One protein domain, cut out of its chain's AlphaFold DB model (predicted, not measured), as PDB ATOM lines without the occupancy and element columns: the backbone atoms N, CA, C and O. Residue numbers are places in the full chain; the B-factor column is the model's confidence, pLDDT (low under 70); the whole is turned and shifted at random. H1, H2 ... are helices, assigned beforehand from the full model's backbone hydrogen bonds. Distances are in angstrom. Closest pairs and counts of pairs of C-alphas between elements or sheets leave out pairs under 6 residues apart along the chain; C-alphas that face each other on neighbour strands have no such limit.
ATOM      1  N   ILE A 339       7.716 -26.002 -21.575       89.88
ATOM      2  CA  ILE A 339       7.587 -25.901 -20.126       89.88
ATOM      3  C   ILE A 339       6.121 -25.672 -19.722       89.88
ATOM      4  O   ILE A 339       5.435 -24.769 -20.205       89.88
ATOM      5  N   THR A 340       5.625 -26.499 -18.802       91.00
ATOM      6  CA  THR A 340       4.255 -26.366 -18.289       91.00
ATOM      7  C   THR A 340       4.102 -25.105 -17.437       91.00
ATOM      8  O   THR A 340       5.068 -24.619 -16.855       91.00
ATOM      9  N   GLU A 341       2.876 -24.617 -17.241       90.62
ATOM     10  CA  GLU A 341       2.606 -23.469 -16.355       90.62
ATOM     11  C   GLU A 341       3.102 -23.685 -14.914       90.62
ATOM     12  O   GLU A 341       3.594 -22.768 -14.254       90.62
ATOM     13  N   LYS A 342       3.032 -24.928 -14.417       90.75
ATOM     14  CA  LYS A 342       3.610 -25.274 -13.110       90.75
ATOM     15  C   LYS A 342       5.139 -25.225 -13.148       90.75
ATOM     16  O   LYS A 342       5.736 -24.786 -12.167       90.75
ATOM     17  N   GLY A 343       5.745 -25.670 -14.251       91.88
ATOM     18  CA  GLY A 343       7.181 -25.576 -14.506       91.88
ATOM     19  C   GLY A 343       7.657 -24.126 -14.548       91.88
ATOM     20  O   GLY A 343       8.566 -23.785 -13.801       91.88
ATOM     21  N   LYS A 344       6.980 -23.249 -15.304       93.25
ATOM     22  CA  LYS A 344       7.267 -21.804 -15.334       93.25
ATOM     23  C   LYS A 344       7.217 -21.205 -13.938       93.25
ATOM     24  O   LYS A 344       8.140 -20.520 -13.517       93.25
ATOM     25  N   LEU A 345       6.167 -21.512 -13.175       94.12
ATOM     26  CA  LEU A 345       6.054 -21.029 -11.804       94.12
ATOM     27  C   LEU A 345       7.229 -21.496 -10.925       94.12
ATOM     28  O   LEU A 345       7.705 -20.711 -10.105       94.12
ATOM     29  N   TRP A 346       7.691 -22.742 -11.070       93.94
ATOM     30  CA  TRP A 346       8.889 -23.222 -10.376       93.94
ATOM     31  C   TRP A 346      10.136 -22.459 -10.816       93.94
ATOM     32  O   TRP A 346      10.770 -21.874  -9.947       93.94
ATOM     33  N   VAL A 347      10.434 -22.390 -12.115       94.94
ATOM     34  CA  VAL A 347      11.627 -21.706 -12.644       94.94
ATOM     35  C   VAL A 347      11.701 -20.263 -12.150       94.94
ATOM     36  O   VAL A 347      12.731 -19.838 -11.643       94.94
ATOM     37  N   ILE A 348      10.590 -19.530 -12.207       95.75
ATOM     38  CA  ILE A 348      10.542 -18.132 -11.768       95.75
ATOM     39  C   ILE A 348      10.691 -18.018 -10.250       95.75
ATOM     40  O   ILE A 348      11.427 -17.165  -9.765       95.75
ATOM     41  N   SER A 349      10.045 -18.896  -9.479       95.06
ATOM     42  CA  SER A 349      10.195 -18.893  -8.017       95.06
ATOM     43  C   SER A 349      11.613 -19.267  -7.584       95.06
ATOM     44  O   SER A 349      12.128 -18.685  -6.637       95.06
ATOM     45  N   GLU A 350      12.239 -20.224  -8.270       94.69
ATOM     46  CA  GLU A 350      13.631 -20.622  -8.056       94.69
ATOM     47  C   GLU A 350      14.562 -19.459  -8.393       94.69
ATOM     48  O   GLU A 350      15.413 -19.114  -7.581       94.69
ATOM     49  N   PHE A 351      14.342 -18.793  -9.529       95.88
ATOM     50  CA  PHE A 351      15.126 -17.633  -9.940       95.88
ATOM     51  C   PHE A 351      15.024 -16.489  -8.936       95.88
ATOM     52  O   PHE A 351      16.019 -15.860  -8.622       95.88
ATOM     53  N   ILE A 352      13.850 -16.223  -8.371       94.94
ATOM     54  CA  ILE A 352      13.699 -15.131  -7.401       94.94
ATOM     55  C   ILE A 352      14.292 -15.493  -6.031       94.94
ATOM     56  O   ILE A 352      14.820 -14.621  -5.346       94.94
ATOM     57  N   CYS A 353      14.201 -16.755  -5.611       93.31
ATOM     58  CA  CYS A 353      14.485 -17.150  -4.228       93.31
ATOM     59  C   CYS A 353      15.806 -17.916  -4.035       93.31
ATOM     60  O   CYS A 353      16.177 -18.162  -2.891       93.31
ATOM     61  N   SER A 354      16.510 -18.322  -5.100       91.81
ATOM     62  CA  SER A 354      17.783 -19.057  -5.018       91.81
ATOM     63  C   SER A 354      18.909 -18.306  -5.721       91.81
ATOM     64  O   SER A 354      18.947 -18.212  -6.946       91.81
ATOM     65  N   GLN A 355      19.882 -17.839  -4.936       90.19
ATOM     66  CA  GLN A 355      21.096 -17.207  -5.456       90.19
ATOM     67  C   GLN A 355      21.930 -18.149  -6.327       90.19
ATOM     68  O   GLN A 355      22.458 -17.726  -7.352       90.19
ATOM     69  N   GLN A 356      22.044 -19.421  -5.942       90.44
ATOM     70  CA  GLN A 356      22.784 -20.418  -6.716       90.44
ATOM     71  C   GLN A 356      22.140 -20.621  -8.089       90.44
ATOM     72  O   GLN A 356      22.838 -20.658  -9.101       90.44
ATOM     73  N   PHE A 357      20.805 -20.672  -8.147       94.19
ATOM     74  CA  PHE A 357      20.106 -20.780  -9.422       94.19
ATOM     75  C   PHE A 357      20.258 -19.518 -10.275       94.19
ATOM     76  O   PHE A 357      20.534 -19.641 -11.466       94.19
ATOM     77  N   GLN A 358      20.144 -18.321  -9.678       93.56
ATOM     78  CA  GLN A 358      20.416 -17.051 -10.368       93.56
ATOM     79  C   GLN A 358      21.812 -17.050 -10.991       93.56
ATOM     80  O   GLN A 358      21.949 -16.791 -12.181       93.56
ATOM     81  N   ASN A 359      22.835 -17.385 -10.203       92.12
ATOM     82  CA  ASN A 359      24.222 -17.436 -10.657       92.12
ATOM     83  C   ASN A 359      24.394 -18.386 -11.847       92.12
ATOM     84  O   ASN A 359      24.992 -18.005 -12.853       92.12
ATOM     85  N   ALA A 360      23.833 -19.593 -11.744       93.62
ATOM     86  CA  ALA A 360      23.916 -20.605 -12.787       93.62
ATOM     87  C   ALA A 360      23.280 -20.132 -14.105       93.62
ATOM     88  O   ALA A 360      23.933 -20.196 -15.146       93.62
ATOM     89  N   VAL A 361      22.040 -19.621 -14.082       96.00
ATOM     90  CA  VAL A 361      21.348 -19.197 -15.317       96.00
ATOM     91  C   VAL A 361      21.924 -17.907 -15.901       96.00
ATOM     92  O   VAL A 361      22.043 -17.796 -17.121       96.00
ATOM     93  N   ILE A 362      22.323 -16.945 -15.058       95.12
ATOM     94  CA  ILE A 362      22.922 -15.681 -15.508       95.12
ATOM     95  C   ILE A 362      24.265 -15.969 -16.175       95.12
ATOM     96  O   ILE A 362      24.466 -15.570 -17.317       95.12
ATOM     97  N   SER A 363      25.158 -16.714 -15.516       93.81
ATOM     98  CA  SER A 363      26.473 -17.024 -16.081       93.81
ATOM     99  C   SER A 363      26.376 -17.913 -17.325       93.81
ATOM    100  O   SER A 363      27.065 -17.655 -18.310       93.81
ATOM    101  N   ALA A 364      25.477 -18.907 -17.344       95.25
ATOM    102  CA  ALA A 364      25.238 -19.720 -18.540       95.25
ATOM    103  C   ALA A 364      24.781 -18.877 -19.739       95.25
ATOM    104  O   ALA A 364      25.274 -19.077 -20.850       95.25
ATOM    105  N   SER A 365      23.877 -17.922 -19.507       95.69
ATOM    106  CA  SER A 365      23.409 -16.992 -20.538       95.69
ATOM    107  C   SER A 365      24.525 -16.051 -20.987       95.69
ATOM    108  O   SER A 365      24.738 -15.882 -22.182       95.69
ATOM    109  N   MET A 366      25.264 -15.454 -20.046       93.88
ATOM    110  CA  MET A 366      26.337 -14.500 -20.345       93.88
ATOM    111  C   MET A 366      27.471 -15.142 -21.145       93.88
ATOM    112  O   MET A 366      27.940 -14.546 -22.111       93.88
ATOM    113  N   ALA A 367      27.880 -16.363 -20.785       92.69
ATOM    114  CA  ALA A 367      28.888 -17.112 -21.529       92.69
ATOM    115  C   ALA A 367      28.422 -17.427 -22.961       92.69
ATOM    116  O   ALA A 367      29.152 -17.156 -23.908       92.69
ATOM    117  N   SER A 368      27.187 -17.913 -23.132       94.19
ATOM    118  CA  SER A 368      26.614 -18.215 -24.457       94.19
ATOM    119  C   SER A 368      26.484 -16.967 -25.347       94.19
ATOM    120  O   SER A 368      26.878 -16.980 -26.515       94.19
ATOM    121  N   VAL A 369      26.002 -15.851 -24.792       94.62
ATOM    122  CA  VAL A 369      25.893 -14.584 -25.530       94.62
ATOM    123  C   VAL A 369      27.272 -14.045 -25.904       94.62
ATOM    124  O   VAL A 369      27.469 -13.610 -27.039       94.62
ATOM    125  N   LYS A 370      28.243 -14.088 -24.981       92.81
ATOM    126  CA  LYS A 370      29.616 -13.648 -25.259       92.81
ATOM    127  C   LYS A 370      30.232 -14.468 -26.383       92.81
ATOM    128  O   LYS A 370      30.838 -13.871 -27.269       92.81
ATOM    129  N   ASP A 371      30.083 -15.787 -26.356       91.38
ATOM    130  CA  ASP A 371      30.589 -16.666 -27.411       91.38
ATOM    131  C   ASP A 371      29.987 -16.318 -28.764       91.38
ATOM    132  O   ASP A 371      30.716 -16.158 -29.737       91.38
ATOM    133  N   SER A 372      28.667 -16.142 -28.815       92.88
ATOM    134  CA  SER A 372      27.956 -15.817 -30.052       92.88
ATOM    135  C   SER A 372      28.462 -14.499 -30.649       92.88
ATOM    136  O   SER A 372      28.839 -14.449 -31.820       92.88
ATOM    137  N   ILE A 373      28.580 -13.451 -29.824       91.12
ATOM    138  CA  ILE A 373      29.130 -12.149 -30.238       91.12
ATOM    139  C   ILE A 373      30.600 -12.282 -30.664       91.12
ATOM    140  O   ILE A 373      31.002 -11.733 -31.687       91.12
ATOM    141  N   SER A 374      31.407 -13.032 -29.909       89.56
ATOM    142  CA  SER A 374      32.839 -13.224 -30.195       89.56
ATOM    143  C   SER A 374      33.073 -14.010 -31.489       89.56
ATOM    144  O   SER A 374      34.067 -13.779 -32.172       89.56
ATOM    145  N   ASN A 375      32.137 -14.889 -31.854       88.81
ATOM    146  CA  ASN A 375      32.123 -15.627 -33.116       88.81
ATOM    147  C   ASN A 375      31.527 -14.817 -34.283       88.81
ATOM    148  O   ASN A 375      31.364 -15.347 -35.380       88.81
ATOM    149  N   GLY A 376      31.219 -13.532 -34.073       89.69
ATOM    150  CA  GLY A 376      30.758 -12.620 -35.117       89.69
ATOM    151  C   GLY A 376      29.261 -12.693 -35.418       89.69
ATOM    152  O   GLY A 376      28.838 -12.178 -36.451       89.69
ATOM    153  N   MET A 377      28.448 -13.303 -34.547       89.62
ATOM    154  CA  MET A 377      26.992 -13.255 -34.692       89.62
ATOM    155  C   MET A 377      26.479 -11.850 -34.363       89.62
ATOM    156  O   MET A 377      26.802 -11.288 -33.315       89.62
ATOM    157  N   VAL A 378      25.677 -11.284 -35.267       85.06
ATOM    158  CA  VAL A 378      25.159  -9.905 -35.156       85.06
ATOM    159  C   VAL A 378      23.655  -9.882 -34.866       85.06
ATOM    160  O   VAL A 378      23.191  -8.999 -34.147       85.06
ATOM    161  N   SER A 379      22.906 -10.855 -35.394       90.50
ATOM    162  CA  SER A 379      21.457 -11.009 -35.194       90.50
ATOM    163  C   SER A 379      21.140 -11.336 -33.735       90.50
ATOM    164  O   SER A 379      21.716 -12.261 -33.160       90.50
ATOM    165  N   ARG A 380      20.220 -10.585 -33.123       91.81
ATOM    166  CA  ARG A 380      19.797 -10.827 -31.738       91.81
ATOM    167  C   ARG A 380      18.999 -12.127 -31.635       91.81
ATOM    168  O   ARG A 380      19.142 -12.840 -30.646       91.81
ATOM    169  N   GLU A 381      18.189 -12.429 -32.639       91.75
ATOM    170  CA  GLU A 381      17.403 -13.654 -32.741       91.75
ATOM    171  C   GLU A 381      18.318 -14.882 -32.799       91.75
ATOM    172  O   GLU A 381      18.145 -15.803 -32.005       91.75
ATOM    173  N   ASP A 382      19.361 -14.850 -33.630       92.06
ATOM    174  CA  ASP A 382      20.297 -15.973 -33.762       92.06
ATOM    175  C   ASP A 382      21.104 -16.174 -32.465       92.06
ATOM    176  O   ASP A 382      21.386 -17.299 -32.052       92.06
ATOM    177  N   ILE A 383      21.458 -15.080 -31.776       93.50
ATOM    178  CA  ILE A 383      22.115 -15.155 -30.463       93.50
ATOM    179  C   ILE A 383      21.162 -15.766 -29.427       93.50
ATOM    180  O   ILE A 383      21.593 -16.603 -28.636       93.50
ATOM    181  N   LEU A 384      19.877 -15.389 -29.427       94.25
ATOM    182  CA  LEU A 384      18.860 -15.983 -28.550       94.25
ATOM    183  C   LEU A 384      18.700 -17.484 -28.816       94.25
ATOM    184  O   LEU A 384      18.589 -18.256 -27.865       94.25
ATOM    185  N   GLU A 385      18.716 -17.913 -30.077       91.56
ATOM    186  CA  GLU A 385      18.673 -19.333 -30.448       91.56
ATOM    187  C   GLU A 385      19.870 -20.122 -29.900       91.56
ATOM    188  O   GLU A 385      19.733 -21.310 -29.603       91.56
ATOM    189  N   GLY A 386      21.019 -19.468 -29.695       89.38
ATOM    190  CA  GLY A 386      22.208 -20.038 -29.053       89.38
ATOM    191  C   GLY A 386      22.162 -20.091 -27.518       89.38
ATOM    192  O   GLY A 386      23.017 -20.734 -26.897       89.38
ATOM    193  N   VAL A 387      21.181 -19.450 -26.873       95.06
ATOM    194  CA  VAL A 387      21.054 -19.407 -25.406       95.06
ATOM    195  C   VAL A 387      20.464 -20.716 -24.865       95.06
ATOM    196  O   VAL A 387      19.504 -21.243 -25.434       95.06
ATOM    197  N   PRO A 388      20.969 -21.255 -23.732       95.25
ATOM    198  CA  PRO A 388      20.459 -22.507 -23.184       95.25
ATOM    199  C   PRO A 388      18.952 -22.501 -22.899       95.25
ATOM    200  O   PRO A 388      18.404 -21.515 -22.398       95.25
ATOM    201  N   TYR A 389      18.298 -23.641 -23.135       94.69
ATOM    202  CA  TYR A 389      16.848 -23.832 -23.050       94.69
ATOM    203  C   TYR A 389      16.230 -23.234 -21.788       94.69
ATOM    204  O   TYR A 389      15.271 -22.467 -21.870       94.69
ATOM    205  N   LEU A 390      16.785 -23.553 -20.613       93.94
ATOM    206  CA  LEU A 390      16.245 -23.108 -19.329       93.94
ATOM    207  C   LEU A 390      16.363 -21.591 -19.144       93.94
ATOM    208  O   LEU A 390      15.496 -20.984 -18.519       93.94
ATOM    209  N   CYS A 391      17.403 -20.982 -19.713       96.00
ATOM    210  CA  CYS A 391      17.612 -19.541 -19.664       96.00
ATOM    211  C   CYS A 391      16.580 -18.807 -20.533       96.00
ATOM    212  O   CYS A 391      16.027 -17.799 -20.099       96.00
ATOM    213  N   LYS A 392      16.221 -19.375 -21.695       94.31
ATOM    214  CA  LYS A 392      15.135 -18.866 -22.553       94.31
ATOM    215  C   LYS A 392      13.765 -18.872 -21.864       94.31
ATOM    216  O   LYS A 392      12.895 -18.081 -22.211       94.31
ATOM    217  N   GLN A 393      13.562 -19.732 -20.859       93.38
ATOM    218  CA  GLN A 393      12.288 -19.813 -20.130       93.38
ATOM    219  C   GLN A 393      12.090 -18.692 -19.094       93.38
ATOM    220  O   GLN A 393      11.015 -18.614 -18.492       93.38
ATOM    221  N   ILE A 394      13.103 -17.854 -18.842       95.81
ATOM    222  CA  ILE A 394      13.053 -16.776 -17.848       95.81
ATOM    223  C   ILE A 394      12.819 -15.437 -18.576       95.81
ATOM    224  O   ILE A 394      13.729 -14.941 -19.240       95.81
ATOM    225  N   PRO A 395      11.626 -14.819 -18.454       93.31
ATOM    226  CA  PRO A 395      11.304 -13.580 -19.158       93.31
ATOM    227  C   PRO A 395      12.260 -12.446 -18.792       93.31
ATOM    228  O   PRO A 395      12.509 -12.211 -17.612       93.31
ATOM    229  N   GLY A 396      12.775 -11.721 -19.784       91.50
ATOM    230  CA  GLY A 396      13.667 -10.582 -19.565       91.50
ATOM    231  C   GLY A 396      15.116 -10.946 -19.237       91.50
ATOM    232  O   GLY A 396      15.938 -10.035 -19.176       91.50
ATOM    233  N   LEU A 397      15.456 -12.231 -19.023       95.94
ATOM    234  CA  LEU A 397      16.832 -12.666 -18.741       95.94
ATOM    235  C   LEU A 397      17.742 -12.487 -19.958       95.94
ATOM    236  O   LEU A 397      18.870 -12.022 -19.813       95.94
ATOM    237  N   PHE A 398      17.267 -12.852 -21.148       95.44
ATOM    238  CA  PHE A 398      18.064 -12.720 -22.362       95.44
ATOM    239  C   PHE A 398      18.350 -11.253 -22.684       95.44
ATOM    240  O   PHE A 398      19.503 -10.894 -22.894       95.44
ATOM    241  N   GLU A 399      17.323 -10.403 -22.662       94.44
ATOM    242  CA  GLU A 399      17.413  -8.977 -22.981       94.44
ATOM    243  C   GLU A 399      18.482  -8.277 -22.143       94.44
ATOM    244  O   GLU A 399      19.349  -7.579 -22.673       94.44
ATOM    245  N   ILE A 400      18.442  -8.484 -20.824       93.25
ATOM    246  CA  ILE A 400      19.405  -7.863 -19.916       93.25
ATOM    247  C   ILE A 400      20.807  -8.429 -20.118       93.25
ATOM    248  O   ILE A 400      21.767  -7.667 -20.175       93.25
ATOM    249  N   VAL A 401      20.946  -9.747 -20.271       93.88
ATOM    250  CA  VAL A 401      22.250 -10.383 -20.482       93.88
ATOM    251  C   VAL A 401      22.874  -9.911 -21.791       93.88
ATOM    252  O   VAL A 401      24.048  -9.548 -21.801       93.88
ATOM    253  N   TYR A 402      22.091  -9.855 -22.868       93.69
ATOM    254  CA  TYR A 402      22.512  -9.338 -24.164       93.69
ATOM    255  C   TYR A 402      23.086  -7.931 -24.040       93.69
ATOM    256  O   TYR A 402      24.217  -7.678 -24.453       93.69
ATOM    257  N   VAL A 403      22.344  -7.038 -23.388       90.69
ATOM    258  CA  VAL A 403      22.762  -5.653 -23.183       90.69
ATOM    259  C   VAL A 403      24.029  -5.550 -22.331       90.69
ATOM    260  O   VAL A 403      24.945  -4.817 -22.700       90.69
ATOM    261  N   LEU A 404      24.119  -6.292 -21.224       88.62
ATOM    262  CA  LEU A 404      25.294  -6.266 -20.345       88.62
ATOM    263  C   LEU A 404      26.551  -6.794 -21.047       88.62
ATOM    264  O   LEU A 404      27.621  -6.195 -20.933       88.62
ATOM    265  N   VAL A 405      26.432  -7.896 -21.789       89.50
ATOM    266  CA  VAL A 405      27.560  -8.497 -22.510       89.50
ATOM    267  C   VAL A 405      27.968  -7.630 -23.698       89.50
ATOM    268  O   VAL A 405      29.156  -7.375 -23.871       89.50
ATOM    269  N   LYS A 406      27.018  -7.113 -24.485       88.00
ATOM    270  CA  LYS A 406      27.308  -6.219 -25.616       88.00
ATOM    271  C   LYS A 406      27.968  -4.921 -25.152       88.00
ATOM    272  O   LYS A 406      28.957  -4.502 -25.751       88.00
ATOM    273  N   ALA A 407      27.512  -4.343 -24.040       85.44
ATOM    274  CA  ALA A 407      28.161  -3.185 -23.432       85.44
ATOM    275  C   ALA A 407      29.595  -3.504 -22.978       85.44
ATOM    276  O   ALA A 407      30.505  -2.719 -23.228       85.44
ATOM    277  N   ALA A 408      29.821  -4.667 -22.361       81.44
ATOM    278  CA  ALA A 408      31.141  -5.055 -21.870       81.44
ATOM    279  C   ALA A 408      32.133  -5.462 -22.975       81.44
ATOM    280  O   ALA A 408      33.325  -5.201 -22.847       81.44
ATOM    281  N   VAL A 409      31.665  -6.118 -24.040       83.44
ATOM    282  CA  VAL A 409      32.512  -6.646 -25.125       83.44
ATOM    283  C   VAL A 409      32.701  -5.620 -26.240       83.44
ATOM    284  O   VAL A 409      33.814  -5.442 -26.724       83.44
ATOM    285  N   CYS A 410      31.623  -4.949 -26.648       82.69
ATOM    286  CA  CYS A 410      31.622  -4.045 -27.799       82.69
ATOM    287  C   CYS A 410      31.648  -2.562 -27.401       82.69
ATOM    288  O   CYS A 410      31.878  -1.716 -28.257       82.69
ATOM    289  N   GLY A 411      31.395  -2.222 -26.130       81.62
ATOM    290  CA  GLY A 411      31.300  -0.824 -25.692       81.62
ATOM    291  C   GLY A 411      30.065  -0.095 -26.229       81.62
ATOM    292  O   GLY A 411      30.057   1.130 -26.284       81.62
ATOM    293  N   THR A 412      29.034  -0.832 -26.653       83.31
ATOM    294  CA  THR A 412      27.842  -0.284 -27.317       83.31
ATOM    295  C   THR A 412      26.552  -0.772 -26.668       83.31
ATOM    296  O   THR A 412      26.485  -1.910 -26.202       83.31
ATOM    297  N   TYR A 413      25.511   0.055 -26.732       83.81
ATOM    298  CA  TYR A 413      24.137  -0.289 -26.377       83.81
ATOM    299  C   TYR A 413      23.264  -0.364 -27.639       83.81
ATOM    300  O   TYR A 413      23.463   0.409 -28.573       83.81
ATOM    301  N   GLU A 414      22.310  -1.294 -27.668       83.06
ATOM    302  CA  GLU A 414      21.300  -1.382 -28.726       83.06
ATOM    303  C   GLU A 414      19.968  -0.833 -28.214       83.06
ATOM    304  O   GLU A 414      19.421  -1.314 -27.217       83.06
ATOM    305  N   GLU A 415      19.473   0.206 -28.887       78.81
ATOM    306  CA  GLU A 415      18.237   0.886 -28.510       78.81
ATOM    307  C   GLU A 415      17.026  -0.049 -28.575       78.81
ATOM    308  O   GLU A 415      16.902  -0.897 -29.456       78.81
ATOM    309  N   GLY A 416      16.110   0.108 -27.618       79.12
ATOM    310  CA  GLY A 416      14.866  -0.664 -27.575       79.12
ATOM    311  C   GLY A 416      14.988  -2.069 -26.974       79.12
ATOM    312  O   GLY A 416      13.971  -2.742 -26.828       79.12
ATOM    313  N   CYS A 417      16.181  -2.517 -26.557       81.88
ATOM    314  CA  CYS A 417      16.333  -3.821 -25.895       81.88
ATOM    315  C   CYS A 417      15.737  -3.877 -24.478       81.88
ATOM    316  O   CYS A 417      15.346  -4.948 -24.023       81.88
ATOM    317  N   LEU A 418      15.693  -2.750 -23.760       85.25
ATOM    318  CA  LEU A 418      15.210  -2.672 -22.378       85.25
ATOM    319  C   LEU A 418      14.281  -1.474 -22.206       85.25
ATOM    320  O   LEU A 418      14.476  -0.436 -22.833       85.25
ATOM    321  N   ASN A 419      13.292  -1.605 -21.319       85.00
ATOM    322  CA  ASN A 419      12.407  -0.500 -20.969       85.00
ATOM    323  C   ASN A 419      13.177   0.615 -20.229       85.00
ATOM    324  O   ASN A 419      14.026   0.326 -19.386       85.00
ATOM    325  N   ASN A 420      12.815   1.877 -20.466       80.31
ATOM    326  CA  ASN A 420      13.342   3.063 -19.776       80.31
ATOM    327  C   ASN A 420      13.410   2.920 -18.247       80.31
ATOM    328  O   ASN A 420      14.414   3.270 -17.628       80.31
ATOM    329  N   LEU A 421      12.376   2.335 -17.633       79.25
ATOM    330  CA  LEU A 421      12.340   2.100 -16.190       79.25
ATOM    331  C   LEU A 421      13.441   1.127 -15.737       79.25
ATOM    332  O   LEU A 421      14.034   1.299 -14.675       79.25
ATOM    333  N   VAL A 422      13.729   0.111 -16.549       83.88
ATOM    334  CA  VAL A 422      14.785  -0.877 -16.298       83.88
ATOM    335  C   VAL A 422      16.159  -0.242 -16.505       83.88
ATOM    336  O   VAL A 422      17.022  -0.398 -15.645       83.88
ATOM    337  N   LEU A 423      16.340   0.538 -17.577       83.50
ATOM    338  CA  LEU A 423      17.574   1.282 -17.861       83.50
ATOM    339  C   LEU A 423      17.968   2.199 -16.698       83.50
ATOM    340  O   LEU A 423      19.103   2.137 -16.224       83.50
ATOM    341  N   HIS A 424      17.013   2.977 -16.179       80.12
ATOM    342  CA  HIS A 424      17.237   3.851 -15.028       80.12
ATOM    343  C   HIS A 424      17.723   3.070 -13.792       80.12
ATOM    344  O   HIS A 424      18.687   3.455 -13.130       80.12
ATOM    345  N   ASN A 425      17.090   1.928 -13.497       79.94
ATOM    346  CA  ASN A 425      17.475   1.086 -12.362       79.94
ATOM    347  C   ASN A 425      18.853   0.428 -12.549       79.94
ATOM    348  O   ASN A 425      19.610   0.321 -11.586       79.94
ATOM    349  N   ILE A 426      19.196   0.008 -13.770       81.31
ATOM    350  CA  ILE A 426      20.501  -0.590 -14.080       81.31
ATOM    351  C   ILE A 426      21.623   0.421 -13.891       81.31
ATOM    352  O   ILE A 426      22.623   0.079 -13.266       81.31
ATOM    353  N   ARG A 427      21.459   1.660 -14.371       77.38
ATOM    354  CA  ARG A 427      22.464   2.719 -14.183       77.38
ATOM    355  C   ARG A 427      22.740   2.988 -12.706       77.38
ATOM    356  O   ARG A 427      23.893   3.028 -12.292       77.38
ATOM    357  N   GLY A 428      21.690   3.023 -11.883       71.94
ATOM    358  CA  GLY A 428      21.834   3.123 -10.427       71.94
ATOM    359  C   GLY A 428      22.578   1.943  -9.779       71.94
ATOM    360  O   GLY A 428      23.238   2.127  -8.757       71.94
ATOM    361  N   ALA A 429      22.501   0.741 -10.360       74.75
ATOM    362  CA  ALA A 429      23.167  -0.460  -9.850       74.75
ATOM    363  C   ALA A 429      24.591  -0.664 -10.410       74.75
ATOM    364  O   ALA A 429      25.436  -1.267  -9.749       74.75
ATOM    365  N   MET A 430      24.883  -0.184 -11.622       75.94
ATOM    366  CA  MET A 430      26.077  -0.550 -12.387       75.94
ATOM    367  C   MET A 430      26.797   0.662 -12.988       75.94
ATOM    368  O   MET A 430      26.535   1.065 -14.118       75.94
ATOM    369  N   ARG A 431      27.821   1.162 -12.284       70.88
ATOM    370  CA  ARG A 431      28.598   2.355 -12.686       70.88
ATOM    371  C   ARG A 431      29.236   2.291 -14.079       70.88
ATOM    372  O   ARG A 431      29.476   3.323 -14.692       70.88
ATOM    373  N   PHE A 432      29.570   1.104 -14.589       73.81
ATOM    374  CA  PHE A 432      30.151   0.984 -15.934       73.81
ATOM    375  C   PHE A 432      29.123   1.245 -17.047       73.81
ATOM    376  O   PHE A 432      29.502   1.716 -18.119       73.81
ATOM    377  N   MET A 433      27.834   0.993 -16.783       75.62
ATOM    378  CA  MET A 433      26.764   1.221 -17.756       75.62
ATOM    379  C   MET A 433      26.512   2.708 -17.980       75.62
ATOM    380  O   MET A 433      26.073   3.071 -19.067       75.62
ATOM    381  N   ASP A 434      26.869   3.574 -17.024       71.69
ATOM    382  CA  ASP A 434      26.754   5.035 -17.162       71.69
ATOM    383  C   ASP A 434      27.516   5.599 -18.365       71.69
ATOM    384  O   ASP A 434      27.197   6.682 -18.843       71.69
ATOM    385  N   ARG A 435      28.531   4.881 -18.858       73.50
ATOM    386  CA  ARG A 435      29.340   5.309 -20.009       73.50
ATOM    387  C   ARG A 435      28.789   4.841 -21.356       73.50
ATOM    388  O   ARG A 435      29.269   5.311 -22.380       73.50
ATOM    389  N   VAL A 436      27.855   3.890 -21.355       77.06
ATOM    390  CA  VAL A 436      27.418   3.157 -22.557       77.06
ATOM    391  C   VAL A 436      25.912   3.292 -22.800       77.06
ATOM    392  O   VAL A 436      25.476   3.280 -23.948       77.06
ATOM    393  N   MET A 437      25.107   3.415 -21.742       74.44
ATOM    394  CA  MET A 437      23.650   3.533 -21.835       74.44
ATOM    395  C   MET A 437      23.183   4.986 -21.993       74.44
ATOM    396  O   MET A 437      23.817   5.889 -21.445       74.44
ATOM    397  N   PRO A 438      22.045   5.215 -22.676       71.06
ATOM    398  CA  PRO A 438      21.438   6.539 -22.775       71.06
ATOM    399  C   PRO A 438      21.022   7.089 -21.402       71.06
ATOM    400  O   PRO A 438      20.820   6.339 -20.436       71.06
ATOM    401  N   ASP A 439      20.888   8.416 -21.318       69.81
ATOM    402  CA  ASP A 439      20.333   9.082 -20.139       69.81
ATOM    403  C   ASP A 439      18.817   9.048 -20.133       69.81
ATOM    404  O   ASP A 439      18.172   9.449 -21.097       69.81
ATOM    405  N   VAL A 440      18.269   8.470 -19.064       68.81
ATOM    406  CA  VAL A 440      16.848   8.167 -18.949       68.81
ATOM    407  C   VAL A 440      16.379   8.537 -17.551       68.81
ATOM    408  O   VAL A 440      16.734   7.895 -16.553       68.81
ATOM    409  N   ASP A 441      15.549   9.574 -17.489       61.66
ATOM    410  CA  ASP A 441      14.907  10.006 -16.256       61.66
ATOM    411  C   ASP A 441      13.871   8.980 -15.785       61.66
ATOM    412  O   ASP A 441      13.102   8.423 -16.569       61.66
ATOM    413  N   ALA A 442      13.794   8.772 -14.467       53.25
ATOM    414  CA  ALA A 442      12.778   7.925 -13.832       53.25
ATOM    415  C   ALA A 442      11.351   8.503 -13.908       53.25
ATOM    416  O   ALA A 442      10.407   7.887 -13.409       53.25
ATOM    417  N   GLY A 443      11.214   9.726 -14.427       51.50
ATOM    418  CA  GLY A 443      10.038  10.565 -14.264       51.50
ATOM    419  C   GLY A 443       8.978  10.408 -15.362       51.50
ATOM    420  O   GLY A 443       9.281   9.993 -16.480       51.50
ATOM    421  N   PRO A 444       7.729  10.824 -15.076       49.19
ATOM    422  CA  PRO A 444       6.626  10.862 -16.045       49.19
ATOM    423  C   PRO A 444       6.860  11.831 -17.222       49.19
ATOM    424  O   PRO A 444       6.084  11.831 -18.178       49.19
ATOM    425  N   GLU A 445       7.923  12.638 -17.166       46.09
ATOM    426  CA  GLU A 445       8.252  13.705 -18.120       46.09
ATOM    427  C   GLU A 445       8.776  13.199 -19.478       46.09
ATOM    428  O   GLU A 445       8.914  13.983 -20.412       46.09
ATOM    429  N   SER A 446       8.965  11.883 -19.640       41.47
ATOM    430  CA  SER A 446       9.336  11.235 -20.910       41.47
ATOM    431  C   SER A 446       8.238  10.327 -21.494       41.47
ATOM    432  O   SER A 446       8.522   9.381 -22.227       41.47
ATOM    433  N   GLY A 447       6.962  10.621 -21.210       43.47
ATOM    434  CA  GLY A 447       5.834  10.059 -21.967       43.47
ATOM    435  C   GLY A 447       5.167   8.811 -21.377       43.47
ATOM    436  O   GLY A 447       5.086   7.778 -22.035       43.47
ATOM    437  N   GLY A 448       4.552   8.946 -20.195       48.44
ATOM    438  CA  GLY A 448       3.272   8.262 -19.938       48.44
ATOM    439  C   GLY A 448       3.274   6.979 -19.098       48.44
ATOM    440  O   GLY A 448       2.593   6.022 -19.460       48.44
ATOM    441  N   VAL A 449       3.945   6.955 -17.941       55.00
ATOM    442  CA  VAL A 449       3.694   5.922 -16.913       55.00
ATOM    443  C   VAL A 449       3.244   6.588 -15.612       55.00
ATOM    444  O   VAL A 449       3.944   7.438 -15.071       55.00
ATOM    445  N   ASP A 450       2.056   6.216 -15.127       67.00
ATOM    446  CA  ASP A 450       1.462   6.735 -13.888       67.00
ATOM    447  C   ASP A 450       2.376   6.492 -12.666       67.00
ATOM    448  O   ASP A 450       2.983   5.426 -12.514       67.00
ATOM    449  N   GLY A 451       2.450   7.465 -11.752       68.81
ATOM    450  CA  GLY A 451       3.284   7.385 -10.548       68.81
ATOM    451  C   GLY A 451       2.899   6.224  -9.620       68.81
ATOM    452  O   GLY A 451       3.760   5.664  -8.935       68.81
ATOM    453  N   GLY A 452       1.629   5.800  -9.642       75.06
ATOM    454  CA  GLY A 452       1.171   4.587  -8.963       75.06
ATOM    455  C   GLY A 452       1.831   3.318  -9.509       75.06
ATOM    456  O   GLY A 452       2.302   2.484  -8.733       75.06
ATOM    457  N   VAL A 453       1.960   3.215 -10.834       74.81
ATOM    458  CA  VAL A 453       2.587   2.076 -11.527       74.81
ATOM    459  C   VAL A 453       4.078   1.981 -11.199       74.81
ATOM    460  O   VAL A 453       4.576   0.888 -10.923       74.81
ATOM    461  N   ILE A 454       4.785   3.114 -11.155       78.38
ATOM    462  CA  ILE A 454       6.211   3.160 -10.784       78.38
ATOM    463  C   ILE A 454       6.410   2.684  -9.339       78.38
ATOM    464  O   ILE A 454       7.315   1.894  -9.055       78.38
ATOM    465  N   ARG A 455       5.551   3.124  -8.411       83.56
ATOM    466  CA  ARG A 455       5.610   2.701  -7.004       83.56
ATOM    467  C   ARG A 455       5.368   1.198  -6.854       83.56
ATOM    468  O   ARG A 455       6.118   0.530  -6.142       83.56
ATOM    469  N   ASP A 456       4.356   0.665  -7.530       84.31
ATOM    470  CA  ASP A 456       4.005  -0.755  -7.455       84.31
ATOM    471  C   ASP A 456       5.086  -1.643  -8.089       84.31
ATOM    472  O   ASP A 456       5.432  -2.692  -7.534       84.31
ATOM    473  N   PHE A 457       5.680  -1.190  -9.199       88.06
ATOM    474  CA  PHE A 457       6.855  -1.812  -9.800       88.06
ATOM    475  C   PHE A 457       8.029  -1.856  -8.818       88.06
ATOM    476  O   PHE A 457       8.557  -2.934  -8.547       88.06
ATOM    477  N   ASN A 458       8.408  -0.714  -8.237       87.38
ATOM    478  CA  ASN A 458       9.533  -0.635  -7.305       87.38
ATOM    479  C   ASN A 458       9.318  -1.522  -6.072       87.38
ATOM    480  O   ASN A 458      10.227  -2.255  -5.684       87.38
ATOM    481  N   ALA A 459       8.104  -1.549  -5.518       90.12
ATOM    482  CA  ALA A 459       7.770  -2.414  -4.389       90.12
ATOM    483  C   ALA A 459       7.919  -3.911  -4.724       90.12
ATOM    484  O   ALA A 459       8.413  -4.693  -3.905       90.12
ATOM    485  N   LEU A 460       7.500  -4.334  -5.923       90.94
ATOM    486  CA  LEU A 460       7.669  -5.715  -6.389       90.94
ATOM    487  C   LEU A 460       9.130  -6.056  -6.684       90.94
ATOM    488  O   LEU A 460       9.592  -7.114  -6.257       90.94
ATOM    489  N   LYS A 461       9.849  -5.156  -7.358       91.75
ATOM    490  CA  LYS A 461      11.282  -5.259  -7.652       91.75
ATOM    491  C   LYS A 461      12.096  -5.442  -6.375       91.75
ATOM    492  O   LYS A 461      12.804  -6.431  -6.237       91.75
ATOM    493  N   GLU A 462      11.944  -4.551  -5.398       91.25
ATOM    494  CA  GLU A 462      12.660  -4.647  -4.120       91.25
ATOM    495  C   GLU A 462      12.304  -5.910  -3.337       91.25
ATOM    496  O   GLU A 462      13.121  -6.450  -2.590       91.25
ATOM    497  N   LYS A 463      11.059  -6.382  -3.457       91.94
ATOM    498  CA  LYS A 463      10.663  -7.655  -2.858       91.94
ATOM    499  C   LYS A 463      11.357  -8.833  -3.542       91.94
ATOM    500  O   LYS A 463      11.735  -9.769  -2.846       91.94
ATOM    501  N   ALA A 464      11.509  -8.793  -4.863       92.19
ATOM    502  CA  ALA A 464      12.201  -9.819  -5.634       92.19
ATOM    503  C   ALA A 464      13.696  -9.865  -5.291       92.19
ATOM    504  O   ALA A 464      14.200 -10.929  -4.955       92.19
ATOM    505  N   VAL A 465      14.369  -8.709  -5.277       89.88
ATOM    506  CA  VAL A 465      15.800  -8.591  -4.934       89.88
ATOM    507  C   VAL A 465      16.077  -9.129  -3.526       89.88
ATOM    508  O   VAL A 465      16.945  -9.978  -3.341       89.88
ATOM    509  N   ARG A 466      15.268  -8.725  -2.536       89.06
ATOM    510  CA  ARG A 466      15.411  -9.214  -1.155       89.06
ATOM    511  C   ARG A 466      15.093 -10.700  -1.001       89.06
ATOM    512  O   ARG A 466      15.579 -11.330  -0.069       89.06
ATOM    513  N   ALA A 467      14.265 -11.285  -1.869       88.25
ATOM    514  CA  ALA A 467      13.867 -12.682  -1.724       88.25
ATOM    515  C   ALA A 467      15.062 -13.639  -1.855       88.25
ATOM    516  O   ALA A 467      15.175 -14.581  -1.080       88.25
ATOM    517  N   SER A 468      16.018 -13.388  -2.742       81.69
ATOM    518  CA  SER A 468      17.206 -14.245  -2.825       81.69
ATOM    519  C   SER A 468      18.153 -14.121  -1.624       81.69
ATOM    520  O   SER A 468      18.984 -14.996  -1.412       81.69
ATOM    521  N   GLU A 469      18.054 -13.060  -0.826       80.00
ATOM    522  CA  GLU A 469      18.913 -12.819   0.347       80.00
ATOM    523  C   GLU A 469      18.323 -13.395   1.641       80.00
ATOM    524  O   GLU A 469      19.031 -13.618   2.624       80.00
ATOM    525  N   LEU A 470      17.016 -13.657   1.655       75.38
ATOM    526  CA  LEU A 470      16.327 -14.189   2.822       75.38
ATOM    527  C   LEU A 470      16.514 -15.707   2.919       75.38
ATOM    528  O   LEU A 470      16.232 -16.450   1.975       75.38
ATOM    529  N   SER A 471      16.863 -16.194   4.113       66.00
ATOM    530  CA  SER A 471      16.742 -17.620   4.425       66.00
ATOM    531  C   SER A 471      15.263 -17.998   4.468       66.00
ATOM    532  O   SER A 471      14.552 -17.766   5.446       66.00
ATOM    533  N   HIS A 472      14.776 -18.568   3.370       59.91
ATOM    534  CA  HIS A 472      13.391 -19.012   3.242       59.91
ATOM    535  C   HIS A 472      13.097 -20.288   4.046       59.91
ATOM    536  O   HIS A 472      11.932 -20.687   4.181       59.91
ATOM    537  N   GLY A 473      14.141 -20.956   4.552       58.75
ATOM    538  CA  GLY A 473      14.050 -22.322   5.050       58.75
ATOM    539  C   GLY A 473      13.317 -23.232   4.056       58.75
ATOM    540  O   GLY A 473      13.301 -23.007   2.845       58.75
ATOM    541  N   GLY A 474      12.619 -24.242   4.569       68.75
ATOM    542  CA  GLY A 474      11.740 -25.098   3.766       68.75
ATOM    543  C   GLY A 474      10.402 -24.458   3.351       68.75
ATOM    544  O   GLY A 474       9.491 -25.193   2.966       68.75
ATOM    545  N   ASN A 475      10.212 -23.130   3.449       85.56
ATOM    546  CA  ASN A 475       8.912 -22.484   3.204       85.56
ATOM    547  C   ASN A 475       8.617 -22.257   1.710       85.56
ATOM    548  O   ASN A 475       8.526 -21.139   1.196       85.56
ATOM    549  N   VAL A 476       8.394 -23.368   1.019       88.62
ATOM    550  CA  VAL A 476       8.082 -23.435  -0.412       88.62
ATOM    551  C   VAL A 476       6.809 -22.663  -0.787       88.62
ATOM    552  O   VAL A 476       6.721 -22.098  -1.878       88.62
ATOM    553  N   ARG A 477       5.815 -22.577   0.108       89.94
ATOM    554  CA  ARG A 477       4.555 -21.859  -0.162       89.94
ATOM    555  C   ARG A 477       4.781 -20.358  -0.333       89.94
ATOM    556  O   ARG A 477       4.210 -19.764  -1.250       89.94
ATOM    557  N   ASN A 478       5.602 -19.757   0.525       89.56
ATOM    558  CA  ASN A 478       5.927 -18.335   0.430       89.56
ATOM    559  C   ASN A 478       6.724 -18.041  -0.840       89.56
ATOM    560  O   ASN A 478       6.353 -17.130  -1.578       89.56
ATOM    561  N   MET A 479       7.723 -18.871  -1.150       92.31
ATOM    562  CA  MET A 479       8.515 -18.741  -2.376       92.31
ATOM    563  C   MET A 479       7.632 -18.767  -3.635       92.31
ATOM    564  O   MET A 479       7.684 -17.846  -4.448       92.31
ATOM    565  N   TYR A 480       6.714 -19.735  -3.741       92.75
ATOM    566  CA  TYR A 480       5.745 -19.773  -4.843       92.75
ATOM    567  C   TYR A 480       4.783 -18.586  -4.863       92.75
ATOM    568  O   TYR A 480       4.310 -18.196  -5.927       92.75
ATOM    569  N   THR A 481       4.452 -18.017  -3.705       94.06
ATOM    570  CA  THR A 481       3.580 -16.839  -3.633       94.06
ATOM    571  C   THR A 481       4.274 -15.617  -4.228       94.06
ATOM    572  O   THR A 481       3.640 -14.853  -4.956       94.06
ATOM    573  N   ILE A 482       5.574 -15.453  -3.962       91.88
ATOM    574  CA  ILE A 482       6.396 -14.393  -4.555       91.88
ATOM    575  C   ILE A 482       6.506 -14.605  -6.067       91.88
ATOM    576  O   ILE A 482       6.108 -13.717  -6.823       91.88
ATOM    577  N   GLY A 483       6.926 -15.797  -6.507       94.00
ATOM    578  CA  GLY A 483       7.061 -16.112  -7.932       94.00
ATOM    579  C   GLY A 483       5.754 -15.949  -8.706       94.00
ATOM    580  O   GLY A 483       5.732 -15.328  -9.763       94.00
ATOM    581  N   LYS A 484       4.622 -16.391  -8.144       95.06
ATOM    582  CA  LYS A 484       3.297 -16.214  -8.759       95.06
ATOM    583  C   LYS A 484       2.895 -14.746  -8.882       95.06
ATOM    584  O   LYS A 484       2.210 -14.390  -9.836       95.06
ATOM    585  N   ARG A 485       3.258 -13.907  -7.907       94.81
ATOM    586  CA  ARG A 485       2.941 -12.474  -7.939       94.81
ATOM    587  C   ARG A 485       3.733 -11.763  -9.035       94.81
ATOM    588  O   ARG A 485       3.149 -10.943  -9.731       94.81
ATOM    589  N   ILE A 486       5.008 -12.107  -9.205       94.31
ATOM    590  CA  ILE A 486       5.866 -11.536 -10.253       94.31
ATOM    591  C   ILE A 486       5.455 -12.046 -11.634       94.31
ATOM    592  O   ILE A 486       5.238 -11.236 -12.524       94.31
ATOM    593  N   LEU A 487       5.210 -13.351 -11.786       93.44
ATOM    594  CA  LEU A 487       4.769 -13.941 -13.056       93.44
ATOM    595  C   LEU A 487       3.428 -13.374 -13.559       93.44
ATOM    596  O   LEU A 487       3.173 -13.364 -14.756       93.44
ATOM    597  N   ARG A 488       2.562 -12.910 -12.651       93.88
ATOM    598  CA  ARG A 488       1.284 -12.257 -12.984       93.88
ATOM    599  C   ARG A 488       1.404 -10.761 -13.267       93.88
ATOM    600  O   ARG A 488       0.404 -10.150 -13.626       93.88
ATOM    601  N   SER A 489       2.568 -10.164 -13.034       91.69
ATOM    602  CA  SER A 489       2.795  -8.759 -13.342       91.69
ATOM    603  C   SER A 489       2.995  -8.593 -14.844       91.69
ATOM    604  O   SER A 489       3.788  -9.316 -15.444       91.69
ATOM    605  N   GLU A 490       2.364  -7.580 -15.433       89.12
ATOM    606  CA  GLU A 490       2.646  -7.141 -16.811       89.12
ATOM    607  C   GLU A 490       4.110  -6.698 -16.989       89.12
ATOM    608  O   GLU A 490       4.630  -6.667 -18.097       89.12
ATOM    609  N   ARG A 491       4.797  -6.408 -15.876       89.25
ATOM    610  CA  ARG A 491       6.201  -5.991 -15.800       89.25
ATOM    611  C   ARG A 491       7.129  -7.122 -15.343       89.25
ATOM    612  O   ARG A 491       8.202  -6.852 -14.816       89.25
ATOM    613  N   CYS A 492       6.724  -8.386 -15.504       93.12
ATOM    614  CA  CYS A 492       7.515  -9.552 -15.090       93.12
ATOM    615  C   CYS A 492       8.951  -9.506 -15.642       93.12
ATOM    616  O   CYS A 492       9.900  -9.560 -14.859       93.12
ATOM    617  N   SER A 493       9.107  -9.321 -16.958       93.88
ATOM    618  CA  SER A 493      10.417  -9.232 -17.618       93.88
ATOM    619  C   SER A 493      11.262  -8.073 -17.083       93.88
ATOM    620  O   SER A 493      12.440  -8.255 -16.795       93.88
ATOM    621  N   ASP A 494      10.647  -6.906 -16.866       92.56
ATOM    622  CA  ASP A 494      11.321  -5.713 -16.344       92.56
ATOM    623  C   ASP A 494      11.818  -5.923 -14.898       92.56
ATOM    624  O   ASP A 494      12.933  -5.537 -14.539       92.56
ATOM    625  N   ILE A 495      11.003  -6.577 -14.059       93.50
ATOM    626  CA  ILE A 495      11.366  -6.927 -12.679       93.50
ATOM    627  C   ILE A 495      12.540  -7.908 -12.682       93.50
ATOM    628  O   ILE A 495      13.505  -7.701 -11.947       93.50
ATOM    629  N   ILE A 496      12.472  -8.959 -13.502       95.19
ATOM    630  CA  ILE A 496      13.532  -9.967 -13.616       95.19
ATOM    631  C   ILE A 496      14.833  -9.326 -14.101       95.19
ATOM    632  O   ILE A 496      15.873  -9.574 -13.497       95.19
ATOM    633  N   ALA A 497      14.781  -8.458 -15.112       93.81
ATOM    634  CA  ALA A 497      15.949  -7.733 -15.602       93.81
ATOM    635  C   ALA A 497      16.621  -6.909 -14.490       93.81
ATOM    636  O   ALA A 497      17.842  -6.949 -14.340       93.81
ATOM    637  N   CYS A 498      15.836  -6.241 -13.638       91.56
ATOM    638  CA  CYS A 498      16.372  -5.543 -12.469       91.56
ATOM    639  C   CYS A 498      17.010  -6.505 -11.451       91.56
ATOM    640  O   CYS A 498      18.059  -6.184 -10.895       91.56
ATOM    641  N   VAL A 499      16.416  -7.682 -11.206       93.00
ATOM    642  CA  VAL A 499      17.016  -8.706 -10.326       93.00
ATOM    643  C   VAL A 499      18.348  -9.200 -10.887       93.00
ATOM    644  O   VAL A 499      19.322  -9.269 -10.139       93.00
ATOM    645  N   VAL A 500      18.421  -9.491 -12.191       93.25
ATOM    646  CA  VAL A 500      19.675  -9.872 -12.862       93.25
ATOM    647  C   VAL A 500      20.717  -8.777 -12.684       93.25
ATOM    648  O   VAL A 500      21.843  -9.070 -12.292       93.25
ATOM    649  N   ALA A 501      20.340  -7.518 -12.909       89.62
ATOM    650  CA  ALA A 501      21.258  -6.401 -12.780       89.62
ATOM    651  C   ALA A 501      21.801  -6.255 -11.346       89.62
ATOM    652  O   ALA A 501      23.013  -6.194 -11.136       89.62
ATOM    653  N   HIS A 502      20.927  -6.288 -10.339       88.81
ATOM    654  CA  HIS A 502      21.357  -6.282  -8.941       88.81
ATOM    655  C   HIS A 502      22.277  -7.459  -8.618       88.81
ATOM    656  O   HIS A 502      23.296  -7.274  -7.953       88.81
ATOM    657  N   ARG A 503      21.959  -8.660  -9.115       88.31
ATOM    658  CA  ARG A 503      22.774  -9.842  -8.849       88.31
ATOM    659  C   ARG A 503      24.154  -9.734  -9.488       88.31
ATOM    660  O   ARG A 503      25.142  -9.955  -8.795       88.31
ATOM    661  N   VAL A 504      24.230  -9.350 -10.760       87.12
ATOM    662  CA  VAL A 504      25.499  -9.125 -11.464       87.12
ATOM    663  C   VAL A 504      26.323  -8.058 -10.741       87.12
ATOM    664  O   VAL A 504      27.484  -8.311 -10.454       87.12
ATOM    665  N   SER A 505      25.718  -6.934 -10.343       82.25
ATOM    666  CA  SER A 505      26.390  -5.892  -9.550       82.25
ATOM    667  C   SER A 505      26.930  -6.415  -8.212       82.25
ATOM    668  O   SER A 505      28.047  -6.076  -7.837       82.25
ATOM    669  N   SER A 506      26.184  -7.273  -7.505       78.94
ATOM    670  CA  SER A 506      26.629  -7.848  -6.223       78.94
ATOM    671  C   SER A 506      27.792  -8.837  -6.347       78.94
ATOM    672  O   SER A 506      28.477  -9.102  -5.365       78.94
ATOM    673  N   LEU A 507      28.005  -9.391  -7.542       74.56
ATOM    674  CA  LEU A 507      29.115 -10.292  -7.851       74.56
ATOM    675  C   LEU A 507      30.362  -9.525  -8.322       74.56
ATOM    676  O   LEU A 507      31.321 -10.143  -8.775       74.56
ATOM    677  N   TRP A 508      30.349  -8.189  -8.258       68.50
ATOM    678  CA  TRP A 508      31.470  -7.339  -8.643       68.50
ATOM    679  C   TRP A 508      32.197  -6.780  -7.430       68.50
ATOM    680  O   TRP A 508      31.576  -6.233  -6.518       68.50
ATOM    681  N   ASP A 509      33.525  -6.817  -7.469       50.81
ATOM    682  CA  ASP A 509      34.344  -6.107  -6.493       50.81
ATOM    683  C   ASP A 509      34.295  -4.586  -6.716       50.81
ATOM    684  O   ASP A 509      34.060  -4.084  -7.820       50.81
ATOM    685  N   SER A 510      34.572  -3.832  -5.648       38.47
ATOM    686  CA  SER A 510      34.462  -2.365  -5.534       38.47
ATOM    687  C   SER A 510      35.274  -1.536  -6.551       38.47
ATOM    688  O   SER A 510      35.119  -0.313  -6.600       38.47
ATOM    689  N   VAL A 511      36.096  -2.184  -7.387       40.81
ATOM    690  CA  VAL A 511      36.940  -1.589  -8.442       40.81
ATOM    691  C   VAL A 511      36.358  -1.794  -9.859       40.81
ATOM    692  O   VAL A 511      36.836  -1.189 -10.815       40.81
ATOM    693  N   GLY A 512      35.271  -2.561 -10.016       47.12
ATOM    694  CA  GLY A 512      34.456  -2.562 -11.241       47.12
ATOM    695  C   GLY A 512      34.998  -3.349 -12.443       47.12
ATOM    696  O   GLY A 512      34.567  -3.094 -13.565       47.12
ATOM    697  N   GLN A 513      35.901  -4.311 -12.249       49.53
ATOM    698  CA  GLN A 513      36.218  -5.326 -13.264       49.53
ATOM    699  C   GLN A 513      35.700  -6.677 -12.783       49.53
ATOM    700  O   GLN A 513      36.155  -7.078 -11.726       49.53
ATOM    701  N   LEU A 514      34.778  -7.333 -13.516       53.19
ATOM    702  CA  LEU A 514      34.388  -8.757 -13.332       53.19
ATOM    703  C   LEU A 514      33.321  -9.296 -14.331       53.19
ATOM    704  O   LEU A 514      32.935 -10.459 -14.237       53.19
ATOM    705  N   VAL A 515      32.850  -8.534 -15.340       53.62
ATOM    706  CA  VAL A 515      31.929  -9.096 -16.371       53.62
ATOM    707  C   VAL A 515      32.561 -10.274 -17.112       53.62
ATOM    708  O   VAL A 515      31.878 -11.244 -17.437       53.62
ATOM    709  N   HIS A 516      33.870 -10.206 -17.364       59.72
ATOM    710  CA  HIS A 516      34.584 -11.243 -18.102       59.72
ATOM    711  C   HIS A 516      34.563 -12.606 -17.405       59.72
ATOM    712  O   HIS A 516      34.496 -13.609 -18.117       59.72
ATOM    713  N   ASP A 517      34.531 -12.638 -16.071       70.38
ATOM    714  CA  ASP A 517      34.563 -13.881 -15.295       70.38
ATOM    715  C   ASP A 517      33.201 -14.576 -15.324       70.38
ATOM    716  O   ASP A 517      33.128 -15.764 -15.609       70.38
ATOM    717  N   LEU A 518      32.088 -13.844 -15.179       74.75
ATOM    718  CA  LEU A 518      30.748 -14.439 -15.337       74.75
ATOM    719  C   LEU A 518      30.475 -14.940 -16.760       74.75
ATOM    720  O   LEU A 518      29.647 -15.834 -16.945       74.75
ATOM    721  N   CYS A 519      31.168 -14.383 -17.754       82.69
ATOM    722  CA  CYS A 519      31.115 -14.867 -19.129       82.69
ATOM    723  C   CYS A 519      32.129 -15.989 -19.417       82.69
ATOM    724  O   CYS A 519      32.188 -16.468 -20.548       82.69
ATOM    725  N   ALA A 520      32.980 -16.369 -18.459       87.19
ATOM    726  CA  ALA A 520      33.957 -17.428 -18.654       87.19
ATOM    727  C   ALA A 520      33.298 -18.804 -18.519       87.19
ATOM    728  O   ALA A 520      32.506 -19.066 -17.612       87.19
ATOM    729  N   HIS A 521      33.674 -19.724 -19.405       88.75
ATOM    730  CA  HIS A 521      33.172 -21.097 -19.389       88.75
ATOM    731  C   HIS A 521      33.445 -21.839 -18.085       88.75
ATOM    732  O   HIS A 521      32.556 -22.530 -17.596       88.75
ATOM    733  N   ALA A 522      34.641 -21.672 -17.513       87.00
ATOM    734  CA  ALA A 522      35.017 -22.313 -16.257       87.00
ATOM    735  C   ALA A 522      34.130 -21.839 -15.094       87.00
ATOM    736  O   ALA A 522      33.541 -22.659 -14.399       87.00
ATOM    737  N   THR A 523      33.945 -20.524 -14.956       88.81
ATOM    738  CA  THR A 523      33.071 -19.932 -13.934       88.81
ATOM    739  C   THR A 523      31.619 -20.370 -14.112       88.81
ATOM    740  O   THR A 523      30.955 -20.733 -13.143       88.81
ATOM    741  N   SER A 524      31.124 -20.402 -15.354       91.19
ATOM    742  CA  SER A 524      29.776 -20.896 -15.651       91.19
ATOM    743  C   SER A 524      29.585 -22.347 -15.218       91.19
ATOM    744  O   SER A 524      28.559 -22.680 -14.622       91.19
ATOM    745  N   ASP A 525      30.569 -23.207 -15.477       92.44
ATOM    746  CA  ASP A 525      30.511 -24.604 -15.062       92.44
ATOM    747  C   ASP A 525      30.490 -24.737 -13.546       92.44
ATOM    748  O   ASP A 525      29.632 -25.439 -13.019       92.44
ATOM    749  N   GLU A 526      31.377 -24.032 -12.844       90.56
ATOM    750  CA  GLU A 526      31.445 -24.048 -11.382       90.56
ATOM    751  C   GLU A 526      30.105 -23.646 -10.756       90.56
ATOM    752  O   GLU A 526      29.547 -24.404  -9.959       90.56
ATOM    753  N   LEU A 527      29.519 -22.528 -11.193       91.62
ATOM    754  CA  LEU A 527      28.235 -22.037 -10.681       91.62
ATOM    755  C   LEU A 527      27.074 -23.007 -10.958       91.62
ATOM    756  O   LEU A 527      26.191 -23.183 -10.116       91.62
ATOM    757  N   ILE A 528      27.070 -23.671 -12.117       94.12
ATOM    758  CA  ILE A 528      26.077 -24.710 -12.428       94.12
ATOM    759  C   ILE A 528      26.281 -25.936 -11.536       94.12
ATOM    760  O   ILE A 528      25.305 -26.492 -11.024       94.12
ATOM    761  N   THR A 529      27.527 -26.371 -11.339       91.19
ATOM    762  CA  THR A 529      27.819 -27.528 -10.486       91.19
ATOM    763  C   THR A 529      27.437 -27.276  -9.031       91.19
ATOM    764  O   THR A 529      26.795 -28.143  -8.434       91.19
ATOM    765  N   ASP A 530      27.703 -26.078  -8.506       90.31
ATOM    766  CA  ASP A 530      27.308 -25.646  -7.161       90.31
ATOM    767  C   ASP A 530      25.780 -25.682  -6.980       90.31
ATOM    768  O   ASP A 530      25.252 -26.278  -6.031       90.31
ATOM    769  N   TYR A 531      25.026 -25.158  -7.953       92.31
ATOM    770  CA  TYR A 531      23.563 -25.231  -7.923       92.31
ATOM    771  C   TYR A 531      23.033 -26.677  -7.929       92.31
ATOM    772  O   TYR A 531      22.104 -27.024  -7.188       92.31
ATOM    773  N   LEU A 532      23.608 -27.553  -8.756       90.75
ATOM    774  CA  LEU A 532      23.176 -28.952  -8.836       90.75
ATOM    775  C   LEU A 532      23.516 -29.748  -7.570       90.75
ATOM    776  O   LEU A 532      22.800 -30.694  -7.234       90.75
ATOM    777  N   GLN A 533      24.570 -29.372  -6.849       87.44
ATOM    778  CA  GLN A 533      24.918 -29.965  -5.557       87.44
ATOM    779  C   GLN A 533      24.063 -29.413  -4.405       87.44
ATOM    780  O   GLN A 533      23.770 -30.145  -3.457       87.44
ATOM    781  N   THR A 534      23.590 -28.169  -4.517       86.69
ATOM    782  CA  THR A 534      22.738 -27.513  -3.517       86.69
ATOM    783  C   THR A 534      21.401 -28.239  -3.333       86.69
ATOM    784  O   THR A 534      20.732 -28.609  -4.303       86.69
ATOM    785  N   ASP A 535      20.953 -28.418  -2.085       82.81
ATOM    786  CA  ASP A 535      19.639 -29.000  -1.787       82.81
ATOM    787  C   ASP A 535      18.515 -27.952  -1.871       82.81
ATOM    788  O   ASP A 535      18.123 -27.333  -0.883       82.81
ATOM    789  N   SER A 536      17.982 -27.737  -3.077       87.31
ATOM    790  CA  SER A 536      16.887 -26.782  -3.291       87.31
ATOM    791  C   SER A 536      15.523 -27.347  -2.874       87.31
ATOM    792  O   SER A 536      14.992 -28.286  -3.479       87.31
ATOM    793  N   ALA A 537      14.902 -26.725  -1.864       88.31
ATOM    794  CA  ALA A 537      13.556 -27.069  -1.402       88.31
ATOM    795  C   ALA A 537      12.481 -26.856  -2.485       88.31
ATOM    796  O   ALA A 537      11.540 -27.650  -2.587       88.31
ATOM    797  N   LEU A 538      12.622 -25.807  -3.303       88.62
ATOM    798  CA  LEU A 538      11.710 -25.491  -4.404       88.62
ATOM    799  C   LEU A 538      11.788 -26.550  -5.501       88.62
ATOM    800  O   LEU A 538      10.758 -27.157  -5.804       88.62
ATOM    801  N   ARG A 539      12.993 -26.827  -6.015       88.62
ATOM    802  CA  ARG A 539      13.261 -27.895  -6.992       88.62
ATOM    803  C   ARG A 539      12.744 -29.243  -6.501       88.62
ATOM    804  O   ARG A 539      11.959 -29.904  -7.180       88.62
ATOM    805  N   ASN A 540      13.117 -29.632  -5.283       87.00
ATOM    806  CA  ASN A 540      12.717 -30.916  -4.708       87.00
ATOM    807  C   ASN A 540      11.190 -31.042  -4.600       87.00
ATOM    808  O   ASN A 540      10.626 -32.097  -4.897       87.00
ATOM    809  N   TYR A 541      10.502 -29.973  -4.193       87.31
ATOM    810  CA  TYR A 541       9.044 -29.958  -4.127       87.31
ATOM    811  C   TYR A 541       8.399 -29.965  -5.520       87.31
ATOM    812  O   TYR A 541       7.419 -30.686  -5.730       87.31
ATOM    813  N   ALA A 542       8.935 -29.190  -6.467       85.69
ATOM    814  CA  ALA A 542       8.444 -29.102  -7.838       85.69
ATOM    815  C   ALA A 542       8.462 -30.480  -8.515       85.69
ATOM    816  O   ALA A 542       7.428 -30.942  -9.013       85.69
ATOM    817  N   PHE A 543       9.595 -31.179  -8.414       83.06
ATOM    818  CA  PHE A 543       9.809 -32.473  -9.057       83.06
ATOM    819  C   PHE A 543       9.035 -33.596  -8.360       83.06
ATOM    820  O   PHE A 543       8.385 -34.395  -9.026       83.06
ATOM    821  N   ARG A 544       9.028 -33.646  -7.019       79.44
ATOM    822  CA  ARG A 544       8.376 -34.751  -6.286       79.44
ATOM    823  C   ARG A 544       6.863 -34.617  -6.154       79.44
ATOM    824  O   ARG A 544       6.178 -35.633  -6.116       79.44
ATOM    825  N   ARG A 545       6.332 -33.401  -5.980       72.25
ATOM    826  CA  ARG A 545       4.920 -33.203  -5.590       72.25
ATOM    827  C   ARG A 545       4.049 -32.551  -6.651       72.25
ATOM    828  O   ARG A 545       2.830 -32.657  -6.552       72.25
ATOM    829  N   ARG A 546       4.629 -31.844  -7.624       60.09
ATOM    830  CA  ARG A 546       3.844 -31.100  -8.622       60.09
ATOM    831  C   ARG A 546       3.995 -31.591 -10.053       60.09
ATOM    832  O   ARG A 546       3.213 -31.124 -10.883       60.09
ATOM    833  N   GLY A 547       4.942 -32.493 -10.322       65.00
ATOM    834  CA  GLY A 547       5.311 -32.865 -11.692       65.00
ATOM    835  C   GLY A 547       5.761 -31.644 -12.500       65.00
ATOM    836  O   GLY A 547       5.508 -31.558 -13.690       65.00
ATOM    837  N   ALA A 548       6.311 -30.635 -11.821       67.75
ATOM    838  CA  ALA A 548       6.730 -29.376 -12.411       67.75
ATOM    839  C   ALA A 548       8.239 -29.451 -12.638       67.75
ATOM    840  O   ALA A 548       9.006 -28.973 -11.810       67.75
ATOM    841  N   GLY A 549       8.653 -30.141 -13.697       77.31
ATOM    842  CA  GLY A 549      10.060 -30.328 -14.037       77.31
ATOM    843  C   GLY A 549      10.303 -30.243 -15.534       77.31
ATOM    844  O   GLY A 549       9.364 -30.103 -16.318       77.31
ATOM    845  N   LEU A 550      11.580 -30.295 -15.909       87.69
ATOM    846  CA  LEU A 550      11.973 -30.457 -17.300       87.69
ATOM    847  C   LEU A 550      11.617 -31.872 -17.752       87.69
ATOM    848  O   LEU A 550      11.928 -32.845 -17.066       87.69
ATOM    849  N   GLU A 551      10.977 -31.971 -18.909       89.62
ATOM    850  CA  GLU A 551      10.639 -33.239 -19.541       89.62
ATOM    851  C   GLU A 551      11.271 -33.281 -20.924       89.62
ATOM    852  O   GLU A 551      11.214 -32.301 -21.666       89.62
TER     853      GLU A 551
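This is residues 339 to 551 of the 616 residues of an uncharacterized protein of Anaplasma marginale (UniProt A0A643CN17). A rounded, all-helix body is built round H9, near its middle: on one side the long H2 packs between H11 and H5, and away from H2 the helices H6 and H7 pack on H9. At one end H1 crosses H8 and has H12 side by side with it; H3, H4 and H10 are short helices on H2. The printed part has 213 residues with twelve named helices, H1 to H12 in chain order, and no named strand. It is compact, with a radius of gyration of the C-alphas of 16.8 A and spans of 47 by 43 by 34 A.

Find C-alpha 355 at (21.096, -17.207, -5.456); from there H2 runs 27.7 A to C-alpha 374 at (32.839, -13.224, -30.195). Before it look for H1, residues 341 to 353. After it come H3, residues 380 to 385, H4, 389 to 392, H5, 397 to 410, 19.4 A, and H6, 420 to 429. Then follow H7, residues 451 to 467, 24.3 A, H8, 476 to 487, and H9, 492 to 506, 21.1 A. Last come H10, residues 515 to 518, H11, 521 to 533, and H12, 537 to 546, ending at C-alpha 546 (3.844, -31.100, -8.622).

Begin at H2, the hub, which touches seven helices. H11 touches it at a shallow tilt of 25 degrees, opposite ways; the closest C-alphas, of Ala 360 and Ile 528, are 4.7 A apart. H5 touches H2 at a steep tilt of 49 degrees, with the C-alphas of Met 366 and Val 401 closest at 5.8 A. H3, H4 and H10 touch H2 too, their closest C-alphas being Ser 372 and Ile 383, 5.9 A, Val 361 and Cys 391, 5.7 A, and Ser 363 and Leu 518, 5.1 A. H9 touches H2 about perpendicular, 89 degrees, with Ile 362 and Val 500 closest at 7.2 A between C-alphas. Look next at H6, touching H9 at a shallow tilt of 15 degrees, C-alphas of Val 422 and Asp 494 5.9 A apart, and at H7, touching H9 at a steep tilt of 50 degrees, Lys 461 and Ile 495 5.3 A apart. H1 touches H8 about perpendicular, 78 degrees, with C-alphas of Ser 349 and Gly 483 closest at 4.2 A. H12 touches H1 at a shallow tilt of 11 degrees, opposite ways, with Glu 350 and Leu 538 closest at 6.4 A. H2 and H12 are apart. Every O i to N i+4 pair is within hydrogen-bond range in the helices other than H4 and H10, which are too short for one.

The farthest C-alphas, of Glu 445 and Arg 544, are 49.9 A apart. The printed part has no cut, and the link from H6 to H7, residues 430 to 450, is long. Mean pLDDT of the printed part is 83.8; look for values under 70 at residues 439 to 451, 471 to 474, 508 to 516 and 546 to 548.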